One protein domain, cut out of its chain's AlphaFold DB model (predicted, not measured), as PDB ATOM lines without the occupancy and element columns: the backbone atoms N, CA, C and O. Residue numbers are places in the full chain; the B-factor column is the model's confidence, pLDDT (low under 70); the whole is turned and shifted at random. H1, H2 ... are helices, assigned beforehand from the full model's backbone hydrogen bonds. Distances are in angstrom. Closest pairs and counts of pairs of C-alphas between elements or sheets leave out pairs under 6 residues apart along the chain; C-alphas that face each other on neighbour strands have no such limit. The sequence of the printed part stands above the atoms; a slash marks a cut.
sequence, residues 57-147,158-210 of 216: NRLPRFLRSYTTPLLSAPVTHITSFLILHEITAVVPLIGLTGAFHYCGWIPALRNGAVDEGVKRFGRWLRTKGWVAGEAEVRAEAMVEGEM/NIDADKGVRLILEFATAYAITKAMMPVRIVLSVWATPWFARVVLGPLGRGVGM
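This is residues 57 to 147 and 158 to 210 of the 216 residues of an uncharacterized protein of Ajellomyces capsulatus (strain G186AR / H82 / ATCC MYA-2454 / RMSCC 2432) (UniProt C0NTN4). One long, kinked helix, H5, is the spine; the hairpin of H3 and H4 packs on its first part, and H2 crosses its later part. The printed part has 144 residues, with named helices H1 to H6 in order and no named strand: all helix. It is extended, 68 by 34 by 31 A, radius of gyration of the C-alphas 22.4 A.

Find C-alpha 61 at (162.046, 159.773, 109.811), where H1, residues 61 to 70, begins. H2 is 74 to 103, H3 112 to 127, H4 133 to 145. H5, 159 to 199, is 55.2 A long; H6, 201 to 210, ends at (181.134, 176.717, 131.389).

The hub H5 touches H3, closest C-alphas Ala 172 and Gly 117, 4.0 A, and H2, Ser 189 and His 85, 6.0 A. Every O i to N i+4 pair is within hydrogen-bond range in H3 and H4, 24 of 26 in H2, 30 of 37 in H5, 4 of 6 in H6, 2 of 6 in H1, with 1 of 7 O i to N i+3 pairs.

Residues 148 to 157 are cut out, a C-alpha gap of 21.8 A; 84 printed residues have pLDDT under 70.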
ATOM      1  N   ASN A  57     165.401 152.503 115.150       62.83
ATOM      2  CA  ASN A  57     165.565 152.102 113.755       62.83
ATOM      3  C   ASN A  57     164.258 151.708 113.050       62.83
ATOM      4  O   ASN A  57     164.219 151.686 111.821       62.83
ATOM      5  N   ARG A  58     163.175 151.454 113.789       64.89
ATOM      6  CA  ARG A  58     161.849 151.167 113.219       64.89
ATOM      7  C   ARG A  58     160.955 152.395 113.123       64.89
ATOM      8  O   ARG A  58     159.893 152.320 112.512       64.89
ATOM      9  N   LEU A  59     161.373 153.519 113.701       57.25
ATOM     10  CA  LEU A  59     160.561 154.721 113.691       57.25
ATOM     11  C   LEU A  59     160.753 155.517 112.386       57.25
ATOM     12  O   LEU A  59     161.892 155.715 111.933       57.25
ATOM     13  N   PRO A  60     159.649 155.988 111.779       67.45
ATOM     14  CA  PRO A  60     159.670 156.833 110.590       67.45
ATOM     15  C   PRO A  60     160.447 158.136 110.839       67.45
ATOM     16  O   PRO A  60     160.568 158.609 111.973       67.45
ATOM     17  N   ARG A  61     161.007 158.718 109.766       59.13
ATOM     18  CA  ARG A  61     162.046 159.773 109.811       59.13
ATOM     19  C   ARG A  61     161.689 160.981 110.689       59.13
ATOM     20  O   ARG A  61     162.591 161.619 111.223       59.13
ATOM     21  N   PHE A  62     160.401 161.259 110.884       63.87
ATOM     22  CA  PHE A  62     159.921 162.355 111.721       63.87
ATOM     23  C   PHE A  62     160.185 162.160 113.224       63.87
ATOM     24  O   PHE A  62     160.386 163.148 113.920       63.87
ATOM     25  N   LEU A  63     160.270 160.922 113.728       56.00
ATOM     26  CA  LEU A  63     160.551 160.650 115.149       56.00
ATOM     27  C   LEU A  63     162.047 160.530 115.444       56.00
ATOM     28  O   LEU A  63     162.475 160.871 116.543       56.00
ATOM     29  N   ARG A  64     162.855 160.131 114.449       56.63
ATOM     30  CA  ARG A  64     164.317 159.991 114.593       56.63
ATOM     31  C   ARG A  64     165.008 161.296 114.995       56.63
ATOM     32  O   ARG A  64     166.023 161.260 115.687       56.63
ATOM     33  N   SER A  65     164.443 162.438 114.598       58.23
ATOM     34  CA  SER A  65     164.952 163.764 114.963       58.23
ATOM     35  C   SER A  65     164.673 164.150 116.424       58.23
ATOM     36  O   SER A  65     165.283 165.096 116.912       58.23
ATOM     37  N   TYR A  66     163.787 163.427 117.118       51.94
ATOM     38  CA  TYR A  66     163.466 163.635 118.534       51.94
ATOM     39  C   TYR A  66     164.086 162.562 119.438       51.94
ATOM     40  O   TYR A  66     164.469 162.852 120.565       51.94
ATOM     41  N   THR A  67     164.242 161.327 118.959       52.07
ATOM     42  CA  THR A  67     164.714 160.183 119.762       52.07
ATOM     43  C   THR A  67     166.233 160.051 119.858       52.07
ATOM     44  O   THR A  67     166.731 159.439 120.799       52.07
ATOM     45  N   THR A  68     166.994 160.633 118.932       53.48
ATOM     46  CA  THR A  68     168.466 160.566 118.937       53.48
ATOM     47  C   THR A  68     169.138 161.304 120.113       53.48
ATOM     48  O   THR A  68     170.059 160.727 120.692       53.48
ATOM     49  N   PRO A  69     168.684 162.494 120.557       54.59
ATOM     50  CA  PRO A  69     169.219 163.141 121.764       54.59
ATOM     51  C   PRO A  69     168.583 162.650 123.084       54.59
ATOM     52  O   PRO A  69     169.212 162.739 124.138       54.59
ATOM     53  N   LEU A  70     167.387 162.046 123.042       51.98
ATOM     54  CA  LEU A  70     166.739 161.445 124.223       51.98
ATOM     55  C   LEU A  70     167.499 160.223 124.768       51.98
ATOM     56  O   LEU A  70     167.436 159.926 125.960       51.98
ATOM     57  N   LEU A  71     168.234 159.520 123.902       51.03
ATOM     58  CA  LEU A  71     168.991 158.316 124.257       51.03
ATOM     59  C   LEU A  71     170.346 158.607 124.916       51.03
ATOM     60  O   LEU A  71     170.902 157.721 125.565       51.03
ATOM     61  N   SER A  72     170.875 159.825 124.774       57.14
ATOM     62  CA  SER A  72     172.173 160.218 125.331       57.14
ATOM     63  C   SER A  72     172.074 160.951 126.674       57.14
ATOM     64  O   SER A  72     173.037 160.911 127.437       57.14
ATOM     65  N   ALA A  73     170.929 161.557 127.015       57.79
ATOM     66  CA  ALA A  73     170.722 162.237 128.301       57.79
ATOM     67  C   ALA A  73     169.224 162.312 128.696       57.79
ATOM     68  O   ALA A  73     168.581 163.349 128.508       57.79
ATOM     69  N   PRO A  74     168.635 161.237 129.259       60.43
ATOM     70  CA  PRO A  74     167.198 161.178 129.552       60.43
ATOM     71  C   PRO A  74     166.766 162.188 130.623       60.43
ATOM     72  O   PRO A  74     165.700 162.784 130.515       60.43
ATOM     73  N   VAL A  75     167.611 162.433 131.631       67.07
ATOM     74  CA  VAL A  75     167.282 163.341 132.740       67.07
ATOM     75  C   VAL A  75     167.128 164.778 132.250       67.07
ATOM     76  O   VAL A  75     166.142 165.422 132.585       67.07
ATOM     77  N   THR A  76     168.033 165.263 131.395       66.07
ATOM     78  CA  THR A  76     167.993 166.651 130.906       66.07
ATOM     79  C   THR A  76     166.782 166.924 130.019       66.07
ATOM     80  O   THR A  76     166.243 168.029 130.030       66.07
ATOM     81  N   HIS A  77     166.310 165.927 129.272       64.06
ATOM     82  CA  HIS A  77     165.122 166.076 128.435       64.06
ATOM     83  C   HIS A  77     163.835 166.027 129.255       64.06
ATOM     84  O   HIS A  77     162.938 166.827 129.009       64.06
ATOM     85  N   ILE A  78     163.763 165.145 130.257       72.06
ATOM     86  CA  ILE A  78     162.618 165.084 131.174       72.06
ATOM     87  C   ILE A  78     162.504 166.395 131.958       72.06
ATOM     88  O   ILE A  78     161.425 166.977 132.006       72.06
ATOM     89  N   THR A  79     163.607 166.913 132.512       71.33
ATOM     90  CA  THR A  79     163.587 168.185 133.256       71.33
ATOM     91  C   THR A  79     163.173 169.351 132.369       71.33
ATOM     92  O   THR A  79     162.392 170.197 132.785       71.33
ATOM     93  N   SER A  80     163.652 169.383 131.126       65.68
ATOM     94  CA  SER A  80     163.290 170.437 130.179       65.68
ATOM     95  C   SER A  80     161.831 170.364 129.745       65.68
ATOM     96  O   SER A  80     161.188 171.399 129.613       65.68
ATOM     97  N   PHE A  81     161.305 169.151 129.551       66.93
ATOM     98  CA  PHE A  81     159.888 168.926 129.293       66.93
ATOM     99  C   PHE A  81     159.038 169.415 130.467       66.93
ATOM    100  O   PHE A  81     158.082 170.141 130.236       66.93
ATOM    101  N   LEU A  82     159.418 169.097 131.709       80.13
ATOM    102  CA  LEU A  82     158.706 169.556 132.906       80.13
ATOM    103  C   LEU A  82     158.716 171.086 133.033       80.13
ATOM    104  O   LEU A  82     157.663 171.691 133.190       80.13
ATOM    105  N   ILE A  83     159.881 171.728 132.892       74.72
ATOM    106  CA  ILE A  83     160.006 173.195 132.972       74.72
ATOM    107  C   ILE A  83     159.203 173.872 131.860       74.72
ATOM    108  O   ILE A  83     158.518 174.868 132.087       74.72
ATOM    109  N   LEU A  84     159.279 173.337 130.644       67.60
ATOM    110  CA  LEU A  84     158.528 173.882 129.531       67.60
ATOM    111  C   LEU A  84     157.026 173.695 129.715       67.60
ATOM    112  O   LEU A  84     156.269 174.614 129.415       67.60
ATOM    113  N   HIS A  85     156.600 172.527 130.194       66.45
ATOM    114  CA  HIS A  85     155.199 172.228 130.469       66.45
ATOM    115  C   HIS A  85     154.618 173.216 131.489       66.45
ATOM    116  O   HIS A  85     153.482 173.648 131.328       66.45
ATOM    117  N   GLU A  86     155.430 173.675 132.446       74.33
ATOM    118  CA  GLU A  86     155.063 174.748 133.377       74.33
ATOM    119  C   GLU A  86     155.020 176.135 132.712       74.33
ATOM    120  O   GLU A  86     154.026 176.853 132.809       74.33
ATOM    121  N   ILE A  87     156.053 176.529 131.959       70.33
ATOM    122  CA  ILE A  87     156.094 177.856 131.311       70.33
ATOM    123  C   ILE A  87     154.971 178.006 130.275       70.33
ATOM    124  O   ILE A  87     154.302 179.038 130.198       70.33
ATOM    125  N   THR A  88     154.727 176.957 129.497       63.89
ATOM    126  CA  THR A  88     153.618 176.893 128.538       63.89
ATOM    127  C   THR A  88     152.272 176.585 129.196       63.89
ATOM    128  O   THR A  88     151.264 176.609 128.502       63.89
ATOM    129  N   ALA A  89     152.196 176.377 130.514       63.99
ATOM    130  CA  ALA A  89     150.938 176.465 131.256       63.99
ATOM    131  C   ALA A  89     150.616 177.917 131.647       63.99
ATOM    132  O   ALA A  89     149.455 178.316 131.600       63.99
ATOM    133  N   VAL A  90     151.633 178.725 131.975       68.43
ATOM    134  CA  VAL A  90     151.470 180.131 132.393       68.43
ATOM    135  C   VAL A  90     151.252 181.069 131.202       68.43
ATOM    136  O   VAL A  90     150.339 181.894 131.224       68.43
ATOM    137  N   VAL A  91     152.057 180.949 130.142       68.46
ATOM    138  CA  VAL A  91     152.032 181.891 129.005       68.46
ATOM    139  C   VAL A  91     150.706 181.845 128.231       68.46
ATOM    140  O   VAL A  91     150.113 182.904 128.023       68.46
ATOM    141  N   PRO A  92     150.171 180.673 127.844       61.27
ATOM    142  CA  PRO A  92     148.854 180.594 127.229       61.27
ATOM    143  C   PRO A  92     147.721 180.974 128.166       61.27
ATOM    144  O   PRO A  92     146.721 181.482 127.684       61.27
ATOM    145  N   LEU A  93     147.858 180.763 129.478       62.19
ATOM    146  CA  LEU A  93     146.847 181.209 130.432       62.19
ATOM    147  C   LEU A  93     146.739 182.739 130.414       62.19
ATOM    148  O   LEU A  93     145.666 183.263 130.148       62.19
ATOM    149  N   ILE A  94     147.856 183.453 130.585       67.00
ATOM    150  CA  ILE A  94     147.877 184.925 130.581       67.00
ATOM    151  C   ILE A  94     147.500 185.484 129.200       67.00
ATOM    152  O   ILE A  94     146.678 186.395 129.101       67.00
ATOM    153  N   GLY A  95     148.064 184.929 128.122       65.68
ATOM    154  CA  GLY A  95     147.815 185.395 126.757       65.68
ATOM    155  C   GLY A  95     146.374 185.174 126.300       65.68
ATOM    156  O   GLY A  95     145.782 186.060 125.687       65.68
ATOM    157  N   LEU A  96     145.782 184.022 126.633       59.62
ATOM    158  CA  LEU A  96     144.404 183.709 126.270       59.62
ATOM    159  C   LEU A  96     143.400 184.462 127.155       59.62
ATOM    160  O   LEU A  96     142.394 184.931 126.635       59.62
ATOM    161  N   THR A  97     143.692 184.677 128.447       57.83
ATOM    162  CA  THR A  97     142.917 185.597 129.298       57.83
ATOM    163  C   THR A  97     142.907 187.009 128.713       57.83
ATOM    164  O   THR A  97     141.839 187.604 128.602       57.83
ATOM    165  N   GLY A  98     144.060 187.519 128.268       64.11
ATOM    166  CA  GLY A  98     144.136 188.800 127.563       64.11
ATOM    167  C   GLY A  98     143.312 188.794 126.274       64.11
ATOM    168  O   GLY A  98     142.453 189.648 126.084       64.11
ATOM    169  N   ALA A  99     143.502 187.796 125.409       59.93
ATOM    170  CA  ALA A  99     142.781 187.696 124.142       59.93
ATOM    171  C   ALA A  99     141.255 187.607 124.327       59.93
ATOM    172  O   ALA A  99     140.522 188.293 123.622       59.93
ATOM    173  N   PHE A 100     140.760 186.831 125.295       61.34
ATOM    174  CA  PHE A 100     139.327 186.748 125.600       61.34
ATOM    175  C   PHE A 100     138.781 188.037 126.214       61.34
ATOM    176  O   PHE A 100     137.673 188.445 125.870       61.34
ATOM    177  N   HIS A 101     139.570 188.720 127.047       62.77
ATOM    178  CA  HIS A 101     139.204 190.024 127.597       62.77
ATOM    179  C   HIS A 101     139.101 191.107 126.509       62.77
ATOM    180  O   HIS A 101     138.247 191.984 126.597       62.77
ATOM    181  N   TYR A 102     139.936 191.048 125.466       52.03
ATOM    182  CA  TYR A 102     139.909 192.016 124.362       52.03
ATOM    183  C   TYR A 102     138.943 191.651 123.224       52.03
ATOM    184  O   TYR A 102     138.436 192.548 122.558       52.03
ATOM    185  N   CYS A 103     138.680 190.364 122.980       56.54
ATOM    186  CA  CYS A 103     137.889 189.906 121.831       56.54
ATOM    187  C   CYS A 103     136.406 189.652 122.165       56.54
ATOM    188  O   CYS A 103     135.607 189.449 121.257       56.54
ATOM    189  N   GLY A 104     136.016 189.651 123.449       51.80
ATOM    190  CA  GLY A 104     134.613 189.519 123.878       51.80
ATOM    191  C   GLY A 104     133.937 188.194 123.494       51.80
ATOM    192  O   GLY A 104     132.726 188.051 123.642       51.80
ATOM    193  N   TRP A 105     134.706 187.223 122.996       52.45
ATOM    194  CA  TRP A 105     134.225 185.951 122.472       52.45
ATOM    195  C   TRP A 105     134.482 184.829 123.480       52.45
ATOM    196  O   TRP A 105     135.632 184.492 123.766       52.45
ATOM    197  N   ILE A 106     133.413 184.214 123.988       56.27
ATOM    198  CA  ILE A 106     133.470 183.017 124.834       56.27
ATOM    199  C   ILE A 106     132.999 181.840 123.967       56.27
ATOM    200  O   ILE A 106     131.828 181.811 123.589       56.27
ATOM    201  N   PRO A 107     133.863 180.875 123.598       56.36
ATOM    202  CA  PRO A 107     133.403 179.696 122.873       56.36
ATOM    203  C   PRO A 107     132.432 178.912 123.766       56.36
ATOM    204  O   PRO A 107     132.738 178.666 124.930       56.36
ATOM    205  N   ALA A 108     131.266 178.537 123.232       53.81
ATOM    206  CA  ALA A 108     130.240 177.774 123.938       53.81
ATOM    207  C   ALA A 108     130.796 176.413 124.398       53.81
ATOM    208  O   ALA A 108     130.841 175.430 123.655       53.81
ATOM    209  N   LEU A 109     131.285 176.371 125.633       53.59
ATOM    210  CA  LEU A 109     131.686 175.151 126.309       53.59
ATOM    211  C   LEU A 109     130.441 174.307 126.583       53.59
ATOM    212  O   LEU A 109     129.505 174.783 127.214       53.59
ATOM    213  N   ARG A 110     130.477 173.041 126.148       48.33
ATOM    214  CA  ARG A 110     129.479 171.984 126.390       48.33
ATOM    215  C   ARG A 110     128.748 172.171 127.730       48.33
ATOM    216  O   ARG A 110     129.364 171.949 128.771       48.33
ATOM    217  N   ASN A 111     127.459 172.513 127.663       59.64
ATOM    218  CA  ASN A 111     126.562 172.866 128.778       59.64
ATOM    219  C   ASN A 111     126.753 171.979 130.028       59.64
ATOM    220  O   ASN A 111     126.919 172.488 131.133       59.64
ATOM    221  N   GLY A 112     126.969 170.671 129.827       66.71
ATOM    222  CA  GLY A 112     127.243 169.708 130.902       66.71
ATOM    223  C   GLY A 112     128.464 169.985 131.796       66.71
ATOM    224  O   GLY A 112     128.574 169.404 132.873       66.71
ATOM    225  N   ALA A 113     129.423 170.824 131.388       72.83
ATOM    226  CA  ALA A 113     130.554 171.194 132.245       72.83
ATOM    227  C   ALA A 113     130.165 172.218 133.321       72.83
ATOM    228  O   ALA A 113     130.722 172.166 134.419       72.83
ATOM    229  N   VAL A 114     129.226 173.115 133.001       75.58
ATOM    230  CA  VAL A 114     128.673 174.084 133.952       75.58
ATOM    231  C   VAL A 114     127.706 173.367 134.889       75.58
ATOM    232  O   VAL A 114     127.844 173.533 136.096       75.58
ATOM    233  N   ASP A 115     126.847 172.481 134.372       82.46
ATOM    234  CA  ASP A 115     125.915 171.668 135.177       82.46
ATOM    235  C   ASP A 115     126.641 170.847 136.256       82.46
ATOM    236  O   ASP A 115     126.294 170.868 137.438       82.46
ATOM    237  N   GLU A 116     127.714 170.154 135.857       84.71
ATOM    238  CA  GLU A 116     128.580 169.400 136.771       84.71
ATOM    239  C   GLU A 116     129.256 170.322 137.797       84.71
ATOM    240  O   GLU A 116     129.441 169.948 138.958       84.71
ATOM    241  N   GLY A 117     129.621 171.535 137.374       84.10
ATOM    242  CA  GLY A 117     130.150 172.568 138.252       84.10
ATOM    243  C   GLY A 117     129.127 172.968 139.313       84.10
ATOM    244  O   GLY A 117     129.423 172.879 140.502       84.10
ATOM    245  N   VAL A 118     127.915 173.345 138.902       87.40
ATOM    246  CA  VAL A 118     126.842 173.795 139.799       87.40
ATOM    247  C   VAL A 118     126.518 172.731 140.840       87.40
ATOM    248  O   VAL A 118     126.550 173.034 142.030       87.40
ATOM    249  N   LYS A 119     126.332 171.471 140.432       89.85
ATOM    250  CA  LYS A 119     126.030 170.358 141.353       89.85
ATOM    251  C   LYS A 119     127.134 170.127 142.383       89.85
ATOM    252  O   LYS A 119     126.878 169.835 143.553       89.85
ATOM    253  N   ARG A 120     128.395 170.257 141.965       87.27
ATOM    254  CA  ARG A 120     129.550 170.042 142.844       87.27
ATOM    255  C   ARG A 120     129.749 171.197 143.823       87.27
ATOM    256  O   ARG A 120     129.973 170.955 145.011       87.27
ATOM    257  N   PHE A 121     129.676 172.435 143.337       89.95
ATOM    258  CA  PHE A 121     129.883 173.621 144.168       89.95
ATOM    259  C   PHE A 121     128.675 173.945 145.035       89.95
ATOM    260  O   PHE A 121     128.880 174.328 146.180       89.95
ATOM    261  N   GLY A 122     127.451 173.724 144.553       90.89
ATOM    262  CA  GLY A 122     126.225 173.856 145.339       90.89
ATOM    263  C   GLY A 122     126.290 173.003 146.600       90.89
ATOM    264  O   GLY A 122     126.242 173.530 147.712       90.89
ATOM    265  N   ARG A 123     126.581 171.706 146.444       90.21
ATOM    266  CA  ARG A 123     126.777 170.786 147.572       90.21
ATOM    267  C   ARG A 123     127.906 171.213 148.511       90.21
ATOM    268  O   ARG A 123     127.756 171.144 149.734       90.21
ATOM    269  N   TRP A 124     129.045 171.643 147.966       89.19
ATOM    270  CA  TRP A 124     130.202 172.058 148.767       89.19
ATOM    271  C   TRP A 124     129.927 173.341 149.569       89.19
ATOM    272  O   TRP A 124     130.192 173.375 150.771       89.19
ATOM    273  N   LEU A 125     129.336 174.362 148.943       90.58
ATOM    274  CA  LEU A 125     128.995 175.643 149.569       90.58
ATOM    275  C   LEU A 125     127.870 175.507 150.598       90.58
ATOM    276  O   LEU A 125     127.939 176.118 151.666       90.58
ATOM    277  N   ARG A 126     126.888 174.646 150.320       89.08
ATOM    278  CA  ARG A 126     125.845 174.269 151.276       89.08
ATOM    279  C   ARG A 126     126.432 173.600 152.512       89.08
ATOM    280  O   ARG A 126     126.087 173.956 153.632       89.08
ATOM    281  N   THR A 127     127.374 172.677 152.319       88.17
ATOM    282  CA  THR A 127     128.063 172.007 153.435       88.17
ATOM    283  C   THR A 127     128.872 172.999 154.278       88.17
ATOM    284  O   THR A 127     129.017 172.818 155.483       88.17
ATOM    285  N   LYS A 128     129.384 174.073 153.665       88.99
ATOM    286  CA  LYS A 128     130.099 175.152 154.362       88.99
ATOM    287  C   LYS A 128     129.187 176.169 155.053       88.99
ATOM    288  O   LYS A 128     129.703 177.028 155.761       88.99
ATOM    289  N   GLY A 129     127.871 176.092 154.861       86.50
ATOM    290  CA  GLY A 129     126.924 177.077 155.385       86.50
ATOM    291  C   GLY A 129     127.034 178.450 154.715       86.50
ATOM    292  O   GLY A 129     126.540 179.430 155.256       86.50
ATOM    293  N   TRP A 130     127.700 178.543 153.558       84.99
ATOM    294  CA  TRP A 130     127.812 179.795 152.795       84.99
ATOM    295  C   TRP A 130     126.609 180.025 151.887       84.99
ATOM    296  O   TRP A 130     126.372 181.148 151.452       84.99
ATOM    297  N   VAL A 131     125.878 178.956 151.569       86.64
ATOM    298  CA  VAL A 131     124.749 178.985 150.649       86.64
ATOM    299  C   VAL A 131     123.626 178.107 151.188       86.64
ATOM    300  O   VAL A 131     123.867 177.005 151.680       86.64
ATOM    301  N   ALA A 132     122.400 178.609 151.112       84.67
ATOM    302  CA  ALA A 132     121.212 177.880 151.521       84.67
ATOM    303  C   ALA A 132     120.769 176.877 150.435       84.67
ATOM    304  O   ALA A 132     121.116 177.020 149.261       84.67
ATOM    305  N   GLY A 133     120.026 175.833 150.813       86.25
ATOM    306  CA  GLY A 133     119.638 174.758 149.886       86.25
ATOM    307  C   GLY A 133     118.801 175.251 148.699       86.25
ATOM    308  O   GLY A 133     118.933 174.736 147.594       86.25
ATOM    309  N   GLU A 134     118.004 176.302 148.892       84.71
ATOM    310  CA  GLU A 134     117.228 176.947 147.830       84.71
ATOM    311  C   GLU A 134     118.103 177.551 146.725       84.71
ATOM    312  O   GLU A 134     117.702 177.584 145.562       84.71
ATOM    313  N   ALA A 135     119.314 177.996 147.061       85.63
ATOM    314  CA  ALA A 135     120.235 178.576 146.098       85.63
ATOM    315  C   ALA A 135     120.954 177.508 145.259       85.63
ATOM    316  O   ALA A 135     121.266 177.771 144.103       85.63
ATOM    317  N   GLU A 136     121.151 176.295 145.789       86.28
ATOM    318  CA  GLU A 136     121.595 175.129 145.005       86.28
ATOM    319  C   GLU A 136     120.552 174.788 143.930       86.28
ATOM    320  O   GLU A 136     120.869 174.796 142.742       86.28
ATOM    321  N   VAL A 137     119.286 174.618 144.327       85.45
ATOM    322  CA  VAL A 137     118.184 174.286 143.405       85.45
ATOM    323  C   VAL A 137     117.963 175.389 142.367       85.45
ATOM    324  O   VAL A 137     117.779 175.108 141.184       85.45
ATOM    325  N   ARG A 138     118.010 176.661 142.782       84.93
ATOM    326  CA  ARG A 138     117.835 177.792 141.865       84.93
ATOM    327  C   ARG A 138     119.011 177.944 140.902       84.93
ATOM    328  O   ARG A 138     118.783 178.312 139.755       84.93
ATOM    329  N   ALA A 139     120.236 177.636 141.329       84.82
ATOM    330  CA  ALA A 139     121.387 177.607 140.432       84.82
ATOM    331  C   ALA A 139     121.262 176.483 139.393       84.82
ATOM    332  O   ALA A 139     121.511 176.731 138.217       84.82
ATOM    333  N   GLU A 140     120.829 175.281 139.792       84.82
ATOM    334  CA  GLU A 140     120.576 174.170 138.861       84.82
ATOM    335  C   GLU A 140     119.490 174.532 137.840       84.82
ATOM    336  O   GLU A 140     119.716 174.419 136.637       84.82
ATOM    337  N   ALA A 141     118.366 175.088 138.302       83.65
ATOM    338  CA  ALA A 141     117.278 175.527 137.431       83.65
ATOM    339  C   ALA A 141     117.694 176.651 136.464       83.65
ATOM    340  O   ALA A 141     117.229 176.686 135.329       83.65
ATOM    341  N   MET A 142     118.570 177.572 136.883       79.03
ATOM    342  CA  MET A 142     119.067 178.637 136.003       79.03
ATOM    343  C   MET A 142     119.964 178.105 134.880       79.03
ATOM    344  O   MET A 142     119.913 178.636 133.772       79.03
ATOM    345  N   VAL A 143     120.773 177.074 135.142       76.18
ATOM    346  CA  VAL A 143     121.641 176.495 134.105       76.18
ATOM    347  C   VAL A 143     120.863 175.558 133.179       76.18
ATOM    348  O   VAL A 143     121.082 175.604 131.969       76.18
ATOM    349  N   GLU A 144     119.905 174.791 133.708       74.27
ATOM    350  CA  GLU A 144     118.986 173.986 132.889       74.27
ATOM    351  C   GLU A 144     118.032 174.859 132.051       74.27
ATOM    352  O   GLU A 144     117.640 174.462 130.955       74.27
ATOM    353  N   GLY A 145     117.673 176.045 132.556       65.34
ATOM    354  CA  GLY A 145     116.617 176.896 132.011       65.34
ATOM    355  C   GLY A 145     117.001 177.772 130.820       65.34
ATOM    356  O   GLY A 145     116.230 177.831 129.875       65.34
ATOM    357  N   GLU A 146     118.139 178.470 130.832       55.77
ATOM    358  CA  GLU A 146     118.592 179.309 129.706       55.77
ATOM    359  C   GLU A 146     119.917 179.988 130.085       55.77
ATOM    360  O   GLU A 146     119.946 180.939 130.866       55.77
ATOM    361  N   MET A 147     121.039 179.577 129.484       47.36
ATOM    362  CA  MET A 147     122.305 180.323 129.557       47.36
ATOM    363  C   MET A 147     122.277 181.513 128.576       47.36
ATOM    364  O   MET A 147     123.142 181.673 127.718       47.36
ATOM    365  N   ASN A 158     114.600 186.317 148.207       68.41
ATOM    366  CA  ASN A 158     115.502 186.388 149.360       68.41
ATOM    367  C   ASN A 158     116.954 186.746 148.955       68.41
ATOM    368  O   ASN A 158     117.610 185.968 148.260       68.41
ATOM    369  N   ILE A 159     117.459 187.900 149.413       77.84
ATOM    370  CA  ILE A 159     118.767 188.470 149.021       77.84
ATOM    371  C   ILE A 159     119.912 187.469 149.238       77.84
ATOM    372  O   ILE A 159     120.863 187.418 148.454       77.84
ATOM    373  N   ASP A 160     119.831 186.666 150.298       81.82
ATOM    374  CA  ASP A 160     120.878 185.704 150.646       81.82
ATOM    375  C   ASP A 160     120.914 184.513 149.682       81.82
ATOM    376  O   ASP A 160     121.995 184.048 149.309       81.82
ATOM    377  N   ALA A 161     119.750 184.080 149.190       80.55
ATOM    378  CA  ALA A 161     119.667 183.039 148.173       80.55
ATOM    379  C   ALA A 161     120.242 183.528 146.834       80.55
ATOM    380  O   ALA A 161     121.007 182.807 146.198       80.55
ATOM    381  N   ASP A 162     119.954 184.770 146.435       84.33
ATOM    382  CA  ASP A 162     120.460 185.347 145.181       84.33
ATOM    383  C   ASP A 162     121.991 185.458 145.168       84.33
ATOM    384  O   ASP A 162     122.645 185.120 144.174       84.33
ATOM    385  N   LYS A 163     122.585 185.874 146.294       87.23
ATOM    386  CA  LYS A 163     124.046 185.887 146.469       87.23
ATOM    387  C   LYS A 163     124.631 184.482 146.349       87.23
ATOM    388  O   LYS A 163     125.649 184.302 145.682       87.23
ATOM    389  N   GLY A 164     123.979 183.493 146.963       87.19
ATOM    390  CA  GLY A 164     124.412 182.101 146.914       87.19
ATOM    391  C   GLY A 164     124.354 181.495 145.511       87.19
ATOM    392  O   GLY A 164     125.316 180.860 145.086       87.19
ATOM    393  N   VAL A 165     123.276 181.752 144.763       87.51
ATOM    394  CA  VAL A 165     123.124 181.311 143.363       87.51
ATOM    395  C   VAL A 165     124.242 181.879 142.502       87.51
ATOM    396  O   VAL A 165     124.900 181.143 141.766       87.51
ATOM    397  N   ARG A 166     124.495 183.186 142.625       87.90
ATOM    398  CA  ARG A 166     125.559 183.856 141.879       87.90
ATOM    399  C   ARG A 166     126.929 183.271 142.208       87.90
ATOM    400  O   ARG A 166     127.696 183.000 141.291       87.90
ATOM    401  N   LEU A 167     127.207 183.016 143.487       91.57
ATOM    402  CA  LEU A 167     128.457 182.396 143.925       91.57
ATOM    403  C   LEU A 167     128.644 181.004 143.300       91.57
ATOM    404  O   LEU A 167     129.700 180.716 142.740       91.57
ATOM    405  N   ILE A 168     127.611 180.152 143.345       90.53
ATOM    406  CA  ILE A 168     127.644 178.817 142.732       90.53
ATOM    407  C   ILE A 168     127.898 178.922 141.222       90.53
ATOM    408  O   ILE A 168     128.749 178.203 140.697       90.53
ATOM    409  N   LEU A 169     127.198 179.826 140.530       86.95
ATOM    410  CA  LEU A 169     127.317 179.998 139.083       86.95
ATOM    411  C   LEU A 169     128.695 180.541 138.670       86.95
ATOM    412  O   LEU A 169     129.261 180.085 137.673       86.95
ATOM    413  N   GLU A 170     129.270 181.461 139.447       86.34
ATOM    414  CA  GLU A 170     130.628 181.981 139.245       86.34
ATOM    415  C   GLU A 170     131.669 180.855 139.359       86.34
ATOM    416  O   GLU A 170     132.492 180.673 138.454       86.34
ATOM    417  N   PHE A 171     131.589 180.027 140.407       88.81
ATOM    418  CA  PHE A 171     132.479 178.871 140.563       88.81
ATOM    419  C   PHE A 171     132.271 177.810 139.475       88.81
ATOM    420  O   PHE A 171     133.246 177.272 138.943       88.81
ATOM    421  N   ALA A 172     131.022 177.523 139.106       86.94
ATOM    422  CA  ALA A 172     130.698 176.566 138.053       86.94
ATOM    423  C   ALA A 172     131.248 177.006 136.691       86.94
ATOM    424  O   ALA A 172     131.853 176.204 135.977       86.94
ATOM    425  N   THR A 173     131.118 178.293 136.367       82.63
ATOM    426  CA  THR A 173     131.660 178.882 135.137       82.63
ATOM    427  C   THR A 173     133.186 178.815 135.131       82.63
ATOM    428  O   THR A 173     133.781 178.366 134.150       82.63
ATOM    429  N   ALA A 174     133.840 179.164 136.244       81.98
ATOM    430  CA  ALA A 174     135.294 179.059 136.375       81.98
ATOM    431  C   ALA A 174     135.792 177.610 136.202       81.98
ATOM    432  O   ALA A 174     136.793 177.356 135.520       81.98
ATOM    433  N   TYR A 175     135.075 176.638 136.770       81.58
ATOM    434  CA  TYR A 175     135.372 175.217 136.605       81.58
ATOM    435  C   TYR A 175     135.182 174.746 135.165       81.58
ATOM    436  O   TYR A 175     136.044 174.038 134.640       81.58
ATOM    437  N   ALA A 176     134.102 175.168 134.505       80.42
ATOM    438  CA  ALA A 176     133.857 174.851 133.107       80.42
ATOM    439  C   ALA A 176     134.996 175.381 132.224       80.42
ATOM    440  O   ALA A 176     135.592 174.602 131.475       80.42
ATOM    441  N   ILE A 177     135.373 176.657 132.388       74.52
ATOM    442  CA  ILE A 177     136.504 177.280 131.682       74.52
ATOM    443  C   ILE A 177     137.777 176.460 131.897       74.52
ATOM    444  O   ILE A 177     138.415 176.032 130.933       74.52
ATOM    445  N   THR A 178     138.109 176.160 133.153       70.33
ATOM    446  CA  THR A 178     139.296 175.365 133.502       70.33
ATOM    447  C   THR A 178     139.289 174.005 132.803       70.33
ATOM    448  O   THR A 178     140.301 173.579 132.240       70.33
ATOM    449  N   LYS A 179     138.135 173.334 132.788       73.15
ATOM    450  CA  LYS A 179     137.957 172.018 132.171       73.15
ATOM    451  C   LYS A 179     138.121 172.067 130.654       73.15
ATOM    452  O   LYS A 179     138.727 171.161 130.088       73.15
ATOM    453  N   ALA A 180     137.649 173.115 129.986       69.00
ATOM    454  CA  ALA A 180     137.840 173.259 128.544       69.00
ATOM    455  C   ALA A 180     139.265 173.635 128.150       69.00
ATOM    456  O   ALA A 180     139.701 173.316 127.046       69.00
ATOM    457  N   MET A 181     140.022 174.249 129.057       66.96
ATOM    458  CA  MET A 181     141.438 174.506 128.825       66.96
ATOM    459  C   MET A 181     142.300 173.237 128.898       66.96
ATOM    460  O   MET A 181     143.446 173.266 128.457       66.96
ATOM    461  N   MET A 182     141.779 172.107 129.392       72.17
ATOM    462  CA  MET A 182     142.529 170.845 129.490       72.17
ATOM    463  C   MET A 182     143.136 170.373 128.151       72.17
ATOM    464  O   MET A 182     144.352 170.194 128.098       72.17
ATOM    465  N   PRO A 183     142.375 170.194 127.051       63.70
ATOM    466  CA  PRO A 183     142.950 169.804 125.757       63.70
ATOM    467  C   PRO A 183     143.856 170.885 125.157       63.70
ATOM    468  O   PRO A 183     144.874 170.566 124.543       63.70
ATOM    469  N   VAL A 184     143.530 172.160 125.382       65.68
ATOM    470  CA  VAL A 184     144.338 173.296 124.919       65.68
ATOM    471  C   VAL A 184     145.750 173.229 125.513       65.68
ATOM    472  O   VAL A 184     146.726 173.402 124.783       65.68
ATOM    473  N   ARG A 185     145.875 172.873 126.802       63.05
ATOM    474  CA  ARG A 185     147.176 172.664 127.466       63.05
ATOM    475  C   ARG A 185     148.022 171.610 126.755       63.05
ATOM    476  O   ARG A 185     149.224 171.805 126.586       63.05
ATOM    477  N   ILE A 186     147.407 170.516 126.307       62.07
ATOM    478  CA  ILE A 186     148.114 169.414 125.640       62.07
ATOM    479  C   ILE A 186     148.612 169.858 124.259       62.07
ATOM    480  O   ILE A 186     149.791 169.689 123.952       62.07
ATOM    481  N   VAL A 187     147.750 170.473 123.445       63.86
ATOM    482  CA  VAL A 187     148.101 170.907 122.080       63.86
ATOM    483  C   VAL A 187     149.225 171.943 122.097       63.86
ATOM    484  O   VAL A 187     150.205 171.809 121.360       63.86
ATOM    485  N   LEU A 188     149.125 172.945 122.974       59.79
ATOM    486  CA  LEU A 188     150.138 173.995 123.088       59.79
ATOM    487  C   LEU A 188     151.476 173.453 123.603       59.79
ATOM    488  O   LEU A 188     152.521 173.824 123.067       59.79
ATOM    489  N   SER A 189     151.448 172.519 124.563       58.53
ATOM    490  CA  SER A 189     152.660 171.841 125.045       58.53
ATOM    491  C   SER A 189     153.372 171.097 123.909       58.53
ATOM    492  O   SER A 189     154.583 171.239 123.731       58.53
ATOM    493  N   VAL A 190     152.632 170.335 123.092       64.54
ATOM    494  CA  VAL A 190     153.210 169.545 121.989       64.54
ATOM    495  C   VAL A 190     153.803 170.447 120.902       64.54
ATOM    496  O   VAL A 190     154.902 170.176 120.418       64.54
ATOM    497  N   TRP A 191     153.124 171.539 120.545       68.04
ATOM    498  CA  TRP A 191     153.585 172.458 119.499       68.04
ATOM    499  C   TRP A 191     154.814 173.280 119.911       68.04
ATOM    500  O   TRP A 191     155.737 173.459 119.114       68.04
ATOM    501  N   ALA A 192     154.869 173.743 121.163       62.98
ATOM    502  CA  ALA A 192     155.965 174.577 121.658       62.98
ATOM    503  C   ALA A 192     157.247 173.783 121.981       62.98
ATOM    504  O   ALA A 192     158.346 174.344 121.926       62.98
ATOM    505  N   THR A 193     157.131 172.479 122.272       62.65
ATOM    506  CA  THR A 193     158.260 171.589 122.613       62.65
ATOM    507  C   THR A 193     159.459 171.689 121.654       62.65
ATOM    508  O   THR A 193     160.570 171.958 122.124       62.65
ATOM    509  N   PRO A 194     159.308 171.536 120.321       66.84
ATOM    510  CA  PRO A 194     160.443 171.613 119.398       66.84
ATOM    511  C   PRO A 194     161.097 172.995 119.305       66.84
ATOM    512  O   PRO A 194     162.281 173.080 118.981       66.84
ATOM    513  N   TRP A 195     160.348 174.074 119.544       67.93
ATOM    514  CA  TRP A 195     160.875 175.437 119.481       67.93
ATOM    515  C   TRP A 195     161.644 175.798 120.758       67.93
ATOM    516  O   TRP A 195     162.800 176.218 120.682       67.93
ATOM    517  N   PHE A 196     161.065 175.545 121.932       62.73
ATOM    518  CA  PHE A 196     161.695 175.860 123.218       62.73
ATOM    519  C   PHE A 196     162.967 175.049 123.468       62.73
ATOM    520  O   PHE A 196     163.960 175.588 123.962       62.73
ATOM    521  N   ALA A 197     162.978 173.775 123.057       63.04
ATOM    522  CA  ALA A 197     164.173 172.944 123.144       63.04
ATOM    523  C   ALA A 197     165.360 173.546 122.371       63.04
ATOM    524  O   ALA A 197     166.505 173.405 122.790       63.04
ATOM    525  N   ARG A 198     165.105 174.259 121.265       66.90
ATOM    526  CA  ARG A 198     166.158 174.927 120.484       66.90
ATOM    527  C   ARG A 198     166.548 176.285 121.062       66.90
ATOM    528  O   ARG A 198     167.736 176.583 121.138       66.90
ATOM    529  N   VAL A 199     165.567 177.097 121.454       67.34
ATOM    530  CA  VAL A 199     165.788 178.503 121.833       67.34
ATOM    531  C   VAL A 199     166.288 178.656 123.268       67.34
ATOM    532  O   VAL A 199     167.152 179.491 123.512       67.34
ATOM    533  N   VAL A 200     165.791 177.852 124.211       64.62
ATOM    534  CA  VAL A 200     166.095 178.031 125.640       64.62
ATOM    535  C   VAL A 200     167.197 177.086 126.107       64.62
ATOM    536  O   VAL A 200     168.163 177.529 126.719       64.62
ATOM    537  N   LEU A 201     167.124 175.796 125.763       61.13
ATOM    538  CA  LEU A 201     168.128 174.812 126.201       61.13
ATOM    539  C   LEU A 201     169.436 174.881 125.411       61.13
ATOM    540  O   LEU A 201     170.491 174.566 125.960       61.13
ATOM    541  N   GLY A 202     169.384 175.302 124.144       63.81
ATOM    542  CA  GLY A 202     170.570 175.498 123.308       63.81
ATOM    543  C   GLY A 202     171.612 176.421 123.960       63.81
ATOM    544  O   GLY A 202     172.757 175.997 124.151       63.81
ATOM    545  N   PRO A 203     171.248 177.662 124.339       62.51
ATOM    546  CA  PRO A 203     172.166 178.581 125.009       62.51
ATOM    547  C   PRO A 203     172.388 178.255 126.497       62.51
ATOM    548  O   PRO A 203     173.528 178.364 126.954       62.51
ATOM    549  N   LEU A 204     171.376 177.787 127.250       60.74
ATOM    550  CA  LEU A 204     171.572 177.425 128.667       60.74
ATOM    551  C   LEU A 204     172.552 176.258 128.845       60.74
ATOM    552  O   LEU A 204     173.377 176.283 129.758       60.74
ATOM    553  N   GLY A 205     172.513 175.257 127.959       57.59
ATOM    554  CA  GLY A 205     173.435 174.120 128.003       57.59
ATOM    555  C   GLY A 205     174.898 174.528 127.800       57.59
ATOM    556  O   GLY A 205     175.790 173.954 128.425       57.59
ATOM    557  N   ARG A 206     175.152 175.568 126.992       55.81
ATOM    558  CA  ARG A 206     176.498 176.140 126.810       55.81
ATOM    559  C   ARG A 206     176.966 176.950 128.023       55.81
ATOM    560  O   ARG A 206     178.149 176.906 128.341       55.81
ATOM    561  N   GLY A 207     176.061 177.645 128.715       59.84
ATOM    562  CA  GLY A 207     176.382 178.423 129.918       59.84
ATOM    563  C   GLY A 207     176.669 177.558 131.151       59.84
ATOM    564  O   GLY A 207     177.672 177.759 131.831       59.84
ATOM    565  N   VAL A 208     175.843 176.540 131.412       59.65
ATOM    566  CA  VAL A 208     176.001 175.655 132.584       59.65
ATOM    567  C   VAL A 208     177.267 174.794 132.480       59.65
ATOM    568  O   VAL A 208     177.972 174.623 133.476       59.65
ATOM    569  N   GLY A 209     177.621 174.327 131.276       57.67
ATOM    570  CA  GLY A 209     178.882 173.612 131.042       57.67
ATOM    571  C   GLY A 209     180.129 174.468 131.299       57.67
ATOM    572  O   GLY A 209     181.161 173.943 131.705       57.67
ATOM    573  N   MET A 210     180.029 175.790 131.136       58.53
ATOM    574  CA  MET A 210     181.134 176.717 131.389       58.53
ATOM    575  C   MET A 210     181.329 177.003 132.887       58.53
ATOM    576  O   MET A 210     182.458 177.188 133.335       58.53
TER     577      MET A 210